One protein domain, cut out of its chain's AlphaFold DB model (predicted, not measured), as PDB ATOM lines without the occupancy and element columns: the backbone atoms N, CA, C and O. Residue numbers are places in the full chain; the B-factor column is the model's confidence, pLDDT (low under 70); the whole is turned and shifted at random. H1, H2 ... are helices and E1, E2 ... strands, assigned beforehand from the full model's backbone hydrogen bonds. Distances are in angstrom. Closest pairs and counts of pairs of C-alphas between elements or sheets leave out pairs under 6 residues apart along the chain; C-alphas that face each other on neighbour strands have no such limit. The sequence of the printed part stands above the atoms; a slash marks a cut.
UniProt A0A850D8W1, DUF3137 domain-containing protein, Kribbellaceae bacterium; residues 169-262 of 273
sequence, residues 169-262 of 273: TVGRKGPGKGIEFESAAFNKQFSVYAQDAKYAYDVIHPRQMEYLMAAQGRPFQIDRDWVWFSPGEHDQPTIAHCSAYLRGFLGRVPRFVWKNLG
ATOM      1  N   THR A 169      -5.501 -32.886  16.155       96.94
ATOM      2  CA  THR A 169      -6.084 -33.768  17.166       96.94
ATOM      3  C   THR A 169      -6.069 -33.068  18.515       96.94
ATOM      4  O   THR A 169      -5.021 -32.594  18.955       96.94
ATOM      5  N   VAL A 170      -7.214 -33.052  19.192       96.00
ATOM      6  CA  VAL A 170      -7.368 -32.550  20.559       96.00
ATOM      7  C   VAL A 170      -7.943 -33.669  21.411       96.00
ATOM      8  O   VAL A 170      -9.020 -34.194  21.137       96.00
ATOM      9  N   GLY A 171      -7.237 -34.039  22.472       93.94
ATOM     10  CA  GLY A 171      -7.697 -35.080  23.380       93.94
ATOM     11  C   GLY A 171      -7.145 -34.916  24.783       93.94
ATOM     12  O   GLY A 171      -6.312 -34.047  25.053       93.94
ATOM     13  N   ARG A 172      -7.605 -35.783  25.686       91.62
ATOM     14  CA  ARG A 172      -7.029 -35.899  27.029       91.62
ATOM     15  C   ARG A 172      -5.551 -36.270  26.942       91.62
ATOM     16  O   ARG A 172      -5.111 -36.865  25.956       91.62
ATOM     17  N   LYS A 173      -4.795 -35.938  27.987       90.31
ATOM     18  CA  LYS A 173      -3.372 -36.255  28.079       90.31
ATOM     19  C   LYS A 173      -3.157 -37.748  27.836       90.31
ATOM     20  O   LYS A 173      -3.593 -38.584  28.624       90.31
ATOM     21  N   GLY A 174      -2.489 -38.051  26.730       81.94
ATOM     22  CA  GLY A 174      -2.153 -39.405  26.309       81.94
ATOM     23  C   GLY A 174      -0.642 -39.622  26.230       81.94
ATOM     24  O   GLY A 174       0.130 -38.679  26.434       81.94
ATOM     25  N   PRO A 175      -0.206 -40.854  25.919       71.50
ATOM     26  CA  PRO A 175       1.191 -41.130  25.616       71.50
ATOM     27  C   PRO A 175       1.625 -40.352  24.362       71.50
ATOM     28  O   PRO A 175       0.870 -40.249  23.397       71.50
ATOM     29  N   GLY A 176       2.838 -39.797  24.386       77.06
ATOM     30  CA  GLY A 176       3.403 -39.005  23.289       77.06
ATOM     31  C   GLY A 176       3.654 -37.538  23.644       77.06
ATOM     32  O   GLY A 176       3.120 -36.995  24.615       77.06
ATOM     33  N   LYS A 177       4.527 -36.894  22.861       83.88
ATOM     34  CA  LYS A 177       4.869 -35.478  23.021       83.88
ATOM     35  C   LYS A 177       4.033 -34.647  22.046       83.88
ATOM     36  O   LYS A 177       4.377 -34.544  20.874       83.88
ATOM     37  N   GLY A 178       2.916 -34.116  22.537       90.44
ATOM     38  CA  GLY A 178       2.117 -33.122  21.815       90.44
ATOM     39  C   GLY A 178       2.772 -31.738  21.810       90.44
ATOM     40  O   GLY A 178       3.852 -31.543  22.372       90.44
ATOM     41  N   ILE A 179       2.094 -30.774  21.194       94.88
ATOM     42  CA  ILE A 179       2.486 -29.359  21.195       94.88
ATOM     43  C   ILE A 179       2.335 -28.797  22.614       94.88
ATOM     44  O   ILE A 179       1.323 -29.032  23.274       94.88
ATOM     45  N   GLU A 180       3.347 -28.063  23.083       95.75
ATOM     46  CA  GLU A 180       3.306 -27.376  24.376       95.75
ATOM     47  C   GLU A 180       2.768 -25.952  24.215       95.75
ATOM     48  O   GLU A 180       3.258 -25.174  23.390       95.75
ATOM     49  N   PHE A 181       1.767 -25.618  25.028       96.31
ATOM     50  CA  PHE A 181       1.178 -24.282  25.124       96.31
ATOM     51  C   PHE A 181       1.688 -23.536  26.356       96.31
ATOM     52  O   PHE A 181       2.290 -24.118  27.256       96.31
ATOM     53  N   GLU A 182       1.407 -22.240  26.435       94.88
ATOM     54  CA  GLU A 182       1.791 -21.391  27.572       94.88
ATOM     55  C   GLU A 182       1.153 -21.814  28.910       94.88
ATOM     56  O   GLU A 182       1.718 -21.576  29.977       94.88
ATOM     57  N   SER A 183      -0.002 -22.486  28.876       96.06
ATOM     58  CA  SER A 183      -0.684 -22.956  30.082       96.06
ATOM     59  C   SER A 183      -0.183 -24.339  30.503       96.06
ATOM     60  O   SER A 183      -0.569 -25.371  29.949       96.06
ATOM     61  N   ALA A 184       0.629 -24.380  31.563       94.75
ATOM     62  CA  ALA A 184       1.071 -25.636  32.174       94.75
ATOM     63  C   ALA A 184      -0.108 -26.499  32.674       94.75
ATOM     64  O   ALA A 184      -0.054 -27.729  32.606       94.75
ATOM     65  N   ALA A 185      -1.189 -25.865  33.143       95.25
ATOM     66  CA  ALA A 185      -2.402 -26.562  33.569       95.25
ATOM     67  C   ALA A 185      -3.101 -27.255  32.389       95.25
ATOM     68  O   ALA A 185      -3.505 -28.414  32.516       95.25
ATOM     69  N   PHE A 186      -3.169 -26.586  31.233       96.25
ATOM     70  CA  PHE A 186      -3.704 -27.158  29.998       96.25
ATOM     71  C   PHE A 186      -2.861 -28.350  29.527       96.25
ATOM     72  O   PHE A 186      -3.391 -29.448  29.353       96.25
ATOM     73  N   ASN A 187      -1.535 -28.190  29.442       95.19
ATOM     74  CA  ASN A 187      -0.609 -29.239  28.979       95.19
ATOM     75  C   ASN A 187      -0.585 -30.498  29.868       95.19
ATOM     76  O   ASN A 187      -0.116 -31.561  29.438       95.19
ATOM     77  N   LYS A 188      -1.047 -30.384  31.123       94.12
ATOM     78  CA  LYS A 188      -1.202 -31.508  32.055       94.12
ATOM     79  C   LYS A 188      -2.468 -32.323  31.778       94.12
ATOM     80  O   LYS A 188      -2.467 -33.525  32.030       94.12
ATOM     81  N   GLN A 189      -3.531 -31.688  31.286       94.50
ATOM     82  CA  GLN A 189      -4.834 -32.325  31.069       94.50
ATOM     83  C   GLN A 189      -5.074 -32.731  29.614       94.50
ATOM     84  O   GLN A 189      -5.772 -33.716  29.373       94.50
ATOM     85  N   PHE A 190      -4.474 -32.020  28.659       95.31
ATOM     86  CA  PHE A 190      -4.688 -32.209  27.228       95.31
ATOM     87  C   PHE A 190      -3.389 -32.552  26.490       95.31
ATOM     88  O   PHE A 190      -2.287 -32.171  26.893       95.31
ATOM     89  N   SER A 191      -3.541 -33.274  25.382       95.25
ATOM     90  CA  SER A 191      -2.533 -33.418  24.335       95.25
ATOM     91  C   SER A 191      -3.115 -32.881  23.032       95.25
ATOM     92  O   SER A 191      -4.214 -33.275  22.637       95.25
ATOM     93  N   VAL A 192      -2.361 -32.010  22.360       96.75
ATOM     94  CA  VAL A 192      -2.700 -31.503  21.028       96.75
ATOM     95  C   VAL A 192      -1.630 -31.949  20.045       96.75
ATOM     96  O   VAL A 192      -0.437 -31.783  20.306       96.75
ATOM     97  N   TYR A 193      -2.060 -32.491  18.913       96.88
ATOM     98  CA  TYR A 193      -1.186 -32.865  17.809       96.88
ATOM     99  C   TYR A 193      -1.640 -32.129  16.560       96.88
ATOM    100  O   TYR A 193      -2.827 -32.108  16.258       96.88
ATOM    101  N   ALA A 194      -0.705 -31.535  15.835       96.06
ATOM    102  CA  ALA A 194      -0.975 -30.912  14.550       96.06
ATOM    103  C   ALA A 194       0.219 -31.128  13.631       96.06
ATOM    104  O   ALA A 194       1.353 -31.248  14.100       96.06
ATOM    105  N   GLN A 195      -0.036 -31.143  12.327       91.69
ATOM    106  CA  GLN A 195       1.041 -31.159  11.341       91.69
ATOM    107  C   GLN A 195       1.799 -29.821  11.311       91.69
ATOM    108  O   GLN A 195       3.016 -29.805  11.144       91.69
ATOM    109  N   ASP A 196       1.081 -28.711  11.506       94.12
ATOM    110  CA  ASP A 196       1.636 -27.363  11.602       94.12
ATOM    111  C   ASP A 196       1.412 -26.796  13.011       94.12
ATOM    112  O   ASP A 196       0.280 -26.563  13.446       94.12
ATOM    113  N   ALA A 197       2.511 -26.555  13.727       95.25
ATOM    114  CA  ALA A 197       2.468 -25.984  15.066       95.25
ATOM    115  C   ALA A 197       1.932 -24.548  15.072       95.25
ATOM    116  O   ALA A 197       1.231 -24.169  16.010       95.25
ATOM    117  N   LYS A 198       2.202 -23.756  14.026       95.88
ATOM    118  CA  LYS A 198       1.670 -22.394  13.926       95.88
ATOM    119  C   LYS A 198       0.147 -22.428  13.877       95.88
ATOM    120  O   LYS A 198      -0.494 -21.708  14.636       95.88
ATOM    121  N   TYR A 199      -0.418 -23.289  13.035       96.75
ATOM    122  CA  TYR A 199      -1.861 -23.484  12.959       96.75
ATOM    123  C   TYR A 199      -2.460 -23.909  14.309       96.75
ATOM    124  O   TYR A 199      -3.480 -23.364  14.729       96.75
ATOM    125  N   ALA A 200      -1.797 -24.817  15.033       97.50
ATOM    126  CA  ALA A 200      -2.240 -25.208  16.368       97.50
ATOM    127  C   ALA A 200      -2.267 -24.027  17.351       97.50
ATOM    128  O   ALA A 200      -3.231 -23.902  18.097       97.50
ATOM    129  N   TYR A 201      -1.260 -23.147  17.341       97.94
ATOM    130  CA  TYR A 201      -1.246 -21.941  18.181       97.94
ATOM    131  C   TYR A 201      -2.293 -20.907  17.760       97.94
ATOM    132  O   TYR A 201      -2.909 -20.273  18.615       97.94
ATOM    133  N   ASP A 202      -2.519 -20.756  16.454       97.56
ATOM    134  CA  ASP A 202      -3.520 -19.837  15.916       97.56
ATOM    135  C   ASP A 202      -4.955 -20.279  16.302       97.56
ATOM    136  O   ASP A 202      -5.810 -19.434  16.567       97.56
ATOM    137  N   VAL A 203      -5.218 -21.593  16.384       97.56
ATOM    138  CA  VAL A 203      -6.520 -22.171  16.787       97.56
ATOM    139  C   VAL A 203      -6.663 -22.307  18.309       97.56
ATOM    140  O   VAL A 203      -7.692 -21.937  18.871       97.56
ATOM    141  N   ILE A 204      -5.652 -22.845  18.995       97.62
ATOM    142  CA  ILE A 204      -5.662 -23.136  20.437       97.62
ATOM    143  C   ILE A 204      -5.008 -21.973  21.197       97.62
ATOM    144  O   ILE A 204      -3.941 -22.080  21.798       97.62
ATOM    145  N   HIS A 205      -5.676 -20.824  21.153       96.62
ATOM    146  CA  HIS A 205      -5.294 -19.618  21.891       96.62
ATOM    147  C   HIS A 205      -5.847 -19.637  23.338       96.62
ATOM    148  O   HIS A 205      -6.647 -20.513  23.678       96.62
ATOM    149  N   PRO A 206      -5.521 -18.658  24.210       96.81
ATOM    150  CA  PRO A 206      -5.858 -18.713  25.642       96.81
ATOM    151  C   PRO A 206      -7.339 -18.951  25.961       96.81
ATOM    152  O   PRO A 206      -7.673 -19.900  26.665       96.81
ATOM    153  N   ARG A 207      -8.248 -18.189  25.339       95.25
ATOM    154  CA  ARG A 207      -9.703 -18.403  25.491       95.25
ATOM    155  C   ARG A 207     -10.184 -19.779  25.004       95.25
ATOM    156  O   ARG A 207     -11.180 -20.289  25.509       95.25
ATOM    157  N   GLN A 208      -9.499 -20.379  24.027       96.88
ATOM    158  CA  GLN A 208      -9.818 -21.727  23.557       96.88
ATOM    159  C   GLN A 208      -9.380 -22.770  24.583       96.88
ATOM    160  O   GLN A 208     -10.135 -23.691  24.875       96.88
ATOM    161  N   MET A 209      -8.196 -22.603  25.177       97.19
ATOM    162  CA  MET A 209      -7.731 -23.465  26.266       97.19
ATOM    163  C   MET A 209      -8.680 -23.413  27.467       97.19
ATOM    164  O   MET A 209      -9.060 -24.462  27.980       97.19
ATOM    165  N   GLU A 210      -9.113 -22.218  27.877       96.12
ATOM    166  CA  GLU A 210     -10.106 -22.037  28.946       96.12
ATOM    167  C   GLU A 210     -11.406 -22.788  28.640       96.12
ATOM    168  O   GLU A 210     -11.911 -23.529  29.485       96.12
ATOM    169  N   TYR A 211     -11.912 -22.654  27.412       96.25
ATOM    170  CA  TYR A 211     -13.109 -23.359  26.966       96.25
ATOM    171  C   TYR A 211     -12.942 -24.884  27.015       96.25
ATOM    172  O   TYR A 211     -13.789 -25.573  27.578       96.25
ATOM    173  N   LEU A 212     -11.843 -25.412  26.468       96.12
ATOM    174  CA  LEU A 212     -11.556 -26.849  26.460       96.12
ATOM    175  C   LEU A 212     -11.478 -27.415  27.887       96.12
ATOM    176  O   LEU A 212     -12.042 -28.474  28.167       96.12
ATOM    177  N   MET A 213     -10.831 -26.687  28.802       95.25
ATOM    178  CA  MET A 213     -10.731 -27.067  30.214       95.25
ATOM    179  C   MET A 213     -12.082 -27.032  30.937       95.25
ATOM    180  O   MET A 213     -12.327 -27.877  31.797       95.25
ATOM    181  N   ALA A 214     -12.957 -26.083  30.598       95.06
ATOM    182  CA  ALA A 214     -14.279 -25.960  31.208       95.06
ATOM    183  C   ALA A 214     -15.274 -27.000  30.669       95.06
ATOM    184  O   ALA A 214     -15.973 -27.642  31.448       95.06
ATOM    185  N   ALA A 215     -15.324 -27.181  29.347       92.44
ATOM    186  CA  ALA A 215     -16.304 -28.041  28.689       92.44
ATOM    187  C   ALA A 215     -15.991 -29.539  28.841       92.44
ATOM    188  O   ALA A 215     -16.913 -30.348  28.846       92.44
ATOM    189  N   GLN A 216     -14.705 -29.906  28.958       84.56
ATOM    190  CA  GLN A 216     -14.235 -31.289  29.130       84.56
ATOM    191  C   GLN A 216     -14.841 -32.294  28.131       84.56
ATOM    192  O   GLN A 216     -15.153 -33.432  28.490       84.56
ATOM    193  N   GLY A 217     -14.993 -31.879  26.872       89.12
ATOM    194  CA  GLY A 217     -15.594 -32.710  25.835       89.12
ATOM    195  C   GLY A 217     -14.756 -33.934  25.448       89.12
ATOM    196  O   GLY A 217     -13.617 -34.134  25.890       89.12
ATOM    197  N   ARG A 218     -15.340 -34.786  24.600       93.69
ATOM    198  CA  ARG A 218     -14.683 -36.003  24.103       93.69
ATOM    199  C   ARG A 218     -13.528 -35.654  23.141       93.69
ATOM    200  O   ARG A 218     -13.577 -34.606  22.493       93.69
ATOM    201  N   PRO A 219     -12.484 -36.501  23.039       94.31
ATOM    202  CA  PRO A 219     -11.414 -36.302  22.067       94.31
ATOM    203  C   PRO A 219     -11.948 -36.267  20.636       94.31
ATOM    204  O   PRO A 219     -12.854 -37.031  20.291       94.31
ATOM    205  N   PHE A 220     -11.346 -35.422  19.807       97.00
ATOM    206  CA  PHE A 220     -11.654 -35.345  18.387       97.00
ATOM    207  C   PHE A 220     -10.406 -35.087  17.553       97.00
ATOM    208  O   PHE A 220      -9.376 -34.614  18.044       97.00
ATOM    209  N   GLN A 221     -10.527 -35.368  16.264       96.94
ATOM    210  CA  GLN A 221      -9.550 -34.986  15.259       96.94
ATOM    211  C   GLN A 221     -10.230 -34.265  14.107       96.94
ATOM    212  O   GLN A 221     -11.306 -34.651  13.663       96.94
ATOM    213  N   ILE A 222      -9.576 -33.224  13.624       97.56
ATOM    214  CA  ILE A 222      -9.872 -32.582  12.356       97.56
ATOM    215  C   ILE A 222      -9.048 -33.306  11.295       97.56
ATOM    216  O   ILE A 222      -7.826 -33.392  11.429       97.56
ATOM    217  N   ASP A 223      -9.712 -33.812  10.263       94.56
ATOM    218  CA  ASP A 223      -9.091 -34.338   9.050       94.56
ATOM    219  C   ASP A 223      -9.836 -33.791   7.833       94.56
ATOM    220  O   ASP A 223     -11.013 -34.090   7.627       94.56
ATOM    221  N   ARG A 224      -9.144 -32.980   7.026       92.25
ATOM    222  CA  ARG A 224      -9.717 -32.294   5.858       92.25
ATOM    223  C   ARG A 224     -11.008 -31.556   6.233       92.25
ATOM    224  O   ARG A 224     -10.981 -30.680   7.092       92.25
ATOM    225  N   ASP A 225     -12.114 -31.839   5.560       94.88
ATOM    226  CA  ASP A 225     -13.427 -31.228   5.759       94.88
ATOM    227  C   ASP A 225     -14.263 -31.940   6.831       94.88
ATOM    228  O   ASP A 225     -15.473 -31.753   6.877       94.88
ATOM    229  N   TRP A 226     -13.651 -32.731   7.716       97.56
ATOM    230  CA  TRP A 226     -14.360 -33.460   8.765       97.56
ATOM    231  C   TRP A 226     -13.743 -33.287  10.149       97.56
ATOM    232  O   TRP A 226     -12.526 -33.202  10.317       97.56
ATOM    233  N   VAL A 227     -14.608 -33.313  11.162       98.19
ATOM    234  CA  VAL A 227     -14.233 -33.492  12.566       98.19
ATOM    235  C   VAL A 227     -14.774 -34.821  13.061       98.19
ATOM    236  O   VAL A 227     -15.986 -35.002  13.137       98.19
ATOM    237  N   TRP A 228     -13.879 -35.729  13.427       97.94
ATOM    238  CA  TRP A 228     -14.207 -37.075  13.881       97.94
ATOM    239  C   TRP A 228     -14.015 -37.210  15.384       97.94
ATOM    240  O   TRP A 228     -12.925 -36.975  15.911       97.94
ATOM    241  N   PHE A 229     -15.071 -37.641  16.060       97.44
ATOM    242  CA  PHE A 229     -15.065 -38.061  17.449       97.44
ATOM    243  C   PHE A 229     -15.025 -39.584  17.532       97.44
ATOM    244  O   PHE A 229     -15.632 -40.288  16.722       97.44
ATOM    245  N   SER A 230     -14.394 -40.079  18.594       91.25
ATOM    246  CA  SER A 230     -14.659 -41.415  19.128       91.25
ATOM    247  C   SER A 230     -15.617 -41.252  20.310       91.25
ATOM    248  O   SER A 230     -15.166 -41.102  21.451       91.25
ATOM    249  N   PRO A 231     -16.941 -41.189  20.065       91.88
ATOM    250  CA  PRO A 231     -17.905 -40.857  21.098       91.88
ATOM    251  C   PRO A 231     -18.045 -41.951  22.153       91.88
ATOM    252  O   PRO A 231     -18.620 -41.677  23.187       91.88
ATOM    253  N   GLY A 232     -17.536 -43.168  21.957       91.75
ATOM    254  CA  GLY A 232     -17.612 -44.261  22.938       91.75
ATOM    255  C   GLY A 232     -19.005 -44.885  23.096       91.75
ATOM    256  O   GLY A 232     -19.093 -46.089  23.302       91.75
ATOM    257  N   GLU A 233     -20.069 -44.104  22.924       94.38
ATOM    258  CA  GLU A 233     -21.470 -44.534  22.908       94.38
ATOM    259  C   GLU A 233     -22.182 -43.935  21.686       94.38
ATOM    260  O   GLU A 233     -21.831 -42.848  21.220       94.38
ATOM    261  N   HIS A 234     -23.167 -44.665  21.156       95.88
ATOM    262  CA  HIS A 234     -24.000 -44.235  20.029       95.88
ATOM    263  C   HIS A 234     -25.425 -43.963  20.515       95.88
ATOM    264  O   HIS A 234     -26.295 -44.831  20.429       95.88
ATOM    265  N   ASP A 235     -25.639 -42.774  21.079       93.75
ATOM    266  CA  ASP A 235     -26.938 -42.316  21.570       93.75
ATOM    267  C   ASP A 235     -27.143 -40.807  21.359       93.75
ATOM    268  O   ASP A 235     -26.202 -40.040  21.133       93.75
ATOM    269  N   GLN A 236     -28.406 -40.376  21.417       93.19
ATOM    270  CA  GLN A 236     -28.780 -38.979  21.194       93.19
ATOM    271  C   GLN A 236     -28.084 -38.012  22.176       93.19
ATOM    272  O   GLN A 236     -27.531 -37.017  21.699       93.19
ATOM    273  N   PRO A 237     -28.051 -38.255  23.506       93.81
ATOM    274  CA  PRO A 237     -27.379 -37.348  24.439       93.81
ATOM    275  C   PRO A 237     -25.890 -37.160  24.140       93.81
ATOM    276  O   PRO A 237     -25.384 -36.038  24.203       93.81
ATOM    277  N   THR A 238     -25.182 -38.230  23.773       95.56
ATOM    278  CA  THR A 238     -23.760 -38.175  23.430       95.56
ATOM    279  C   THR A 238     -23.526 -37.396  22.145       95.56
ATOM    280  O   THR A 238     -22.618 -36.557  22.109       95.56
ATOM    281  N   ILE A 239     -24.343 -37.618  21.110       96.25
ATOM    282  CA  ILE A 239     -24.262 -36.857  19.854       96.25
ATOM    283  C   ILE A 239     -24.505 -35.369  20.132       96.25
ATOM    284  O   ILE A 239     -23.697 -34.532  19.726       96.25
ATOM    285  N   ALA A 240     -25.550 -35.039  20.897       94.25
ATOM    286  CA  ALA A 240     -25.908 -33.659  21.228       94.25
ATOM    287  C   ALA A 240     -24.806 -32.967  22.045       94.25
ATOM    288  O   ALA A 240     -24.446 -31.821  21.771       94.25
ATOM    289  N   HIS A 241     -24.206 -33.673  23.009       94.56
ATOM    290  CA  HIS A 241     -23.086 -33.153  23.790       94.56
ATOM    291  C   HIS A 241     -21.853 -32.874  22.918       94.56
ATOM    292  O   HIS A 241     -21.257 -31.803  23.021       94.56
ATOM    293  N   CYS A 242     -21.481 -33.804  22.030       97.06
ATOM    294  CA  CYS A 242     -20.348 -33.611  21.120       97.06
ATOM    295  C   CYS A 242     -20.606 -32.472  20.125       97.06
ATOM    296  O   CYS A 242     -19.699 -31.690  19.853       97.06
ATOM    297  N   SER A 243     -21.840 -32.337  19.635       95.94
ATOM    298  CA  SER A 243     -22.264 -31.238  18.766       95.94
ATOM    299  C   SER A 243     -22.157 -29.883  19.467       95.94
ATOM    300  O   SER A 243     -21.511 -28.967  18.955       95.94
ATOM    301  N   ALA A 244     -22.702 -29.755  20.681       94.81
ATOM    302  CA  ALA A 244     -22.592 -28.534  21.479       94.81
ATOM    303  C   ALA A 244     -21.126 -28.177  21.783       94.81
ATOM    304  O   ALA A 244     -20.722 -27.018  21.650       94.81
ATOM    305  N   TYR A 245     -20.316 -29.180  22.131       96.25
ATOM    306  CA  TYR A 245     -18.886 -29.014  22.368       96.25
ATOM    307  C   TYR A 245     -18.135 -28.548  21.113       96.25
ATOM    308  O   TYR A 245     -17.364 -27.587  21.154       96.25
ATOM    309  N   LEU A 246     -18.394 -29.173  19.963       97.25
ATOM    310  CA  LEU A 246     -17.759 -28.782  18.710       97.25
ATOM    311  C   LEU A 246     -18.191 -27.380  18.272       97.25
ATOM    312  O   LEU A 246     -17.353 -26.587  17.855       97.25
ATOM    313  N   ARG A 247     -19.473 -27.031  18.396       95.50
ATOM    314  CA  ARG A 247     -19.969 -25.680  18.080       95.50
ATOM    315  C   ARG A 247     -19.306 -24.623  18.959       95.50
ATOM    316  O   ARG A 247     -18.889 -23.584  18.451       95.50
ATOM    317  N   GLY A 248     -19.138 -24.900  20.253       95.56
ATOM    318  CA  GLY A 248     -18.418 -24.007  21.159       95.56
ATOM    319  C   GLY A 248     -16.933 -23.862  20.810       95.56
ATOM    320  O   GLY A 248     -16.402 -22.756  20.928       95.56
ATOM    321  N   PHE A 249     -16.292 -24.933  20.330       96.81
ATOM    322  CA  PHE A 249     -14.928 -24.904  19.798       96.81
ATOM    323  C   PHE A 249     -14.843 -24.070  18.508       96.81
ATOM    324  O   PHE A 249     -14.039 -23.142  18.429       96.81
ATOM    325  N   LEU A 250     -15.684 -24.367  17.514       96.50
ATOM    326  CA  LEU A 250     -15.668 -23.746  16.186       96.50
ATOM    327  C   LEU A 250     -16.034 -22.260  16.225       96.50
ATOM    328  O   LEU A 250     -15.377 -21.457  15.564       96.50
ATOM    329  N   GLY A 251     -17.020 -21.875  17.041       95.00
ATOM    330  CA  GLY A 251     -17.423 -20.476  17.222       95.00
ATOM    331  C   GLY A 251     -16.359 -19.603  17.901       95.00
ATOM    332  O   GLY A 251     -16.462 -18.379  17.889       95.00
ATOM    333  N   ARG A 252     -15.320 -20.214  18.481       95.44
ATOM    334  CA  ARG A 252     -14.174 -19.517  19.081       95.44
ATOM    335  C   ARG A 252     -12.933 -19.505  18.191       95.44
ATOM    336  O   ARG A 252     -12.008 -18.758  18.496       95.44
ATOM    337  N   VAL A 253     -12.909 -20.259  17.087       96.00
ATOM    338  CA  VAL A 253     -11.798 -20.213  16.125       96.00
ATOM    339  C   VAL A 253     -11.674 -18.782  15.577       96.00
ATOM    340  O   VAL A 253     -12.650 -18.258  15.028       96.00
ATOM    341  N   PRO A 254     -10.503 -18.123  15.703       95.44
ATOM    342  CA  PRO A 254     -10.363 -16.730  15.304       95.44
ATOM    343  C   PRO A 254     -10.667 -16.505  13.823       95.44
ATOM    344  O   PRO A 254     -10.245 -17.273  12.961       95.44
ATOM    345  N   ARG A 255     -11.306 -15.374  13.502       94.94
ATOM    346  CA  ARG A 255     -11.682 -15.020  12.120       94.94
ATOM    347  C   ARG A 255     -10.519 -15.099  11.125       94.94
ATOM    348  O   ARG A 255     -10.716 -15.489   9.981       94.94
ATOM    349  N   PHE A 256      -9.304 -14.732  11.539       95.44
ATOM    350  CA  PHE A 256      -8.146 -14.776  10.643       95.44
ATOM    351  C   PHE A 256      -7.763 -16.209  10.240       95.44
ATOM    352  O   PHE A 256      -7.248 -16.397   9.144       95.44
ATOM    353  N   VAL A 257      -8.041 -17.212  11.083       96.56
ATOM    354  CA  VAL A 257      -7.816 -18.624  10.747       96.56
ATOM    355  C   VAL A 257      -8.747 -19.021   9.607       96.56
ATOM    356  O   VAL A 257      -8.276 -19.509   8.586       96.56
ATOM    357  N   TRP A 258     -10.042 -18.710   9.719       95.88
ATOM    358  CA  TRP A 258     -11.017 -18.934   8.645       95.88
ATOM    359  C   TRP A 258     -10.639 -18.206   7.351       95.88
ATOM    360  O   TRP A 258     -10.698 -18.790   6.268       95.88
ATOM    361  N   LYS A 259     -10.153 -16.966   7.467       95.69
ATOM    362  CA  LYS A 259      -9.660 -16.182   6.328       95.69
ATOM    363  C   LYS A 259      -8.468 -16.822   5.632       95.69
ATOM    364  O   LYS A 259      -8.437 -16.853   4.405       95.69
ATOM    365  N   ASN A 260      -7.517 -17.356   6.391       95.31
ATOM    366  CA  ASN A 260      -6.356 -18.050   5.834       95.31
ATOM    367  C   ASN A 260      -6.747 -19.339   5.096       95.31
ATOM    368  O   ASN A 260      -6.036 -19.747   4.184       95.31
ATOM    369  N   LEU A 261      -7.877 -19.949   5.462       94.38
ATOM    370  CA  LEU A 261      -8.436 -21.109   4.765       94.38
ATOM    371  C   LEU A 261      -9.241 -20.723   3.517       94.38
ATOM    372  O   LEU A 261      -9.458 -21.573   2.662       94.38
ATOM    373  N   GLY A 262      -9.649 -19.456   3.378       94.25
ATOM    374  CA  GLY A 262     -10.375 -18.941   2.211       94.25
ATOM    375  C   GLY A 262     -11.815 -18.490   2.481       94.25
ATOM    376  O   GLY A 262     -12.502 -18.091   1.542       94.25
TER     377      GLY A 262
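AT A GLANCE: This is residues 169 to 262 of the 273 residues of the protein "DUF3137 domain-containing protein" of Kribbellaceae bacterium (UniProt A0A850D8W1). A small sheet of three strands has four helices, H1 to H4, set loosely about it, each grazing it with part of its length, while H5 lies off the sheet and meets H2. Edge strand E3 folds back on itself at residue 224, and H3 and H4 run nearly antiparallel. The printed part has 94 residues, in the order E1 H1 E2 H2 H3 E3 H4 H5; the sheet order is E2, E1, E3, all antiparallel, and the class is mixed. It is compact, with a radius of gyration of the C-alphas of 13.1 A and spans of 36 by 33 by 22 A.

IN THESE COORDINATES: E1 is residues 169 to 172, beginning at C-alpha 169 (-6.084, -33.768, 17.166). E2 is 190 to 194, 13.3 A long. E3, 220 to 229, bends by 163 degrees, and its first and last C-alphas are 4.5 A apart. H4, 236 to 250, is 20.7 A long and H3, 206 to 215, 14.3 A. H1 is 184 to 189, H2 197 to 203, and H5 255 to 261, ending at C-alpha 261 (-8.436, -21.109, 4.765).

HOW THE PARTS SIT: E1 is antiparallel to E2, with N 169 and O 193 2.8 A apart, and to E3, with N 170 and O 220 2.9 A apart. H4 touches H3 with its residues 245 to 249 alone, at a shallow tilt of 11 degrees, opposite ways; their closest C-alphas, those of Ala 215 and Tyr 245, are 6.9 A apart. H1 and H3 only just touch, with 3 pairs of C-alphas within 8 A, the closest being Phe 186 and Met 209, 6.6 A. H2 and H5 only just touch, also with 3 pairs, the closest C-alphas being Asp 202 and Val 257, 6.8 A. In each helix every O i to N i+4 pair is within hydrogen-bond range.

THE WHOLE: The C-alphas of Glu 182 and Asp 235 are the farthest apart, 36.0 A. The printed part has no cut; the link from E1 to H1 is long. No printed residue is under 70.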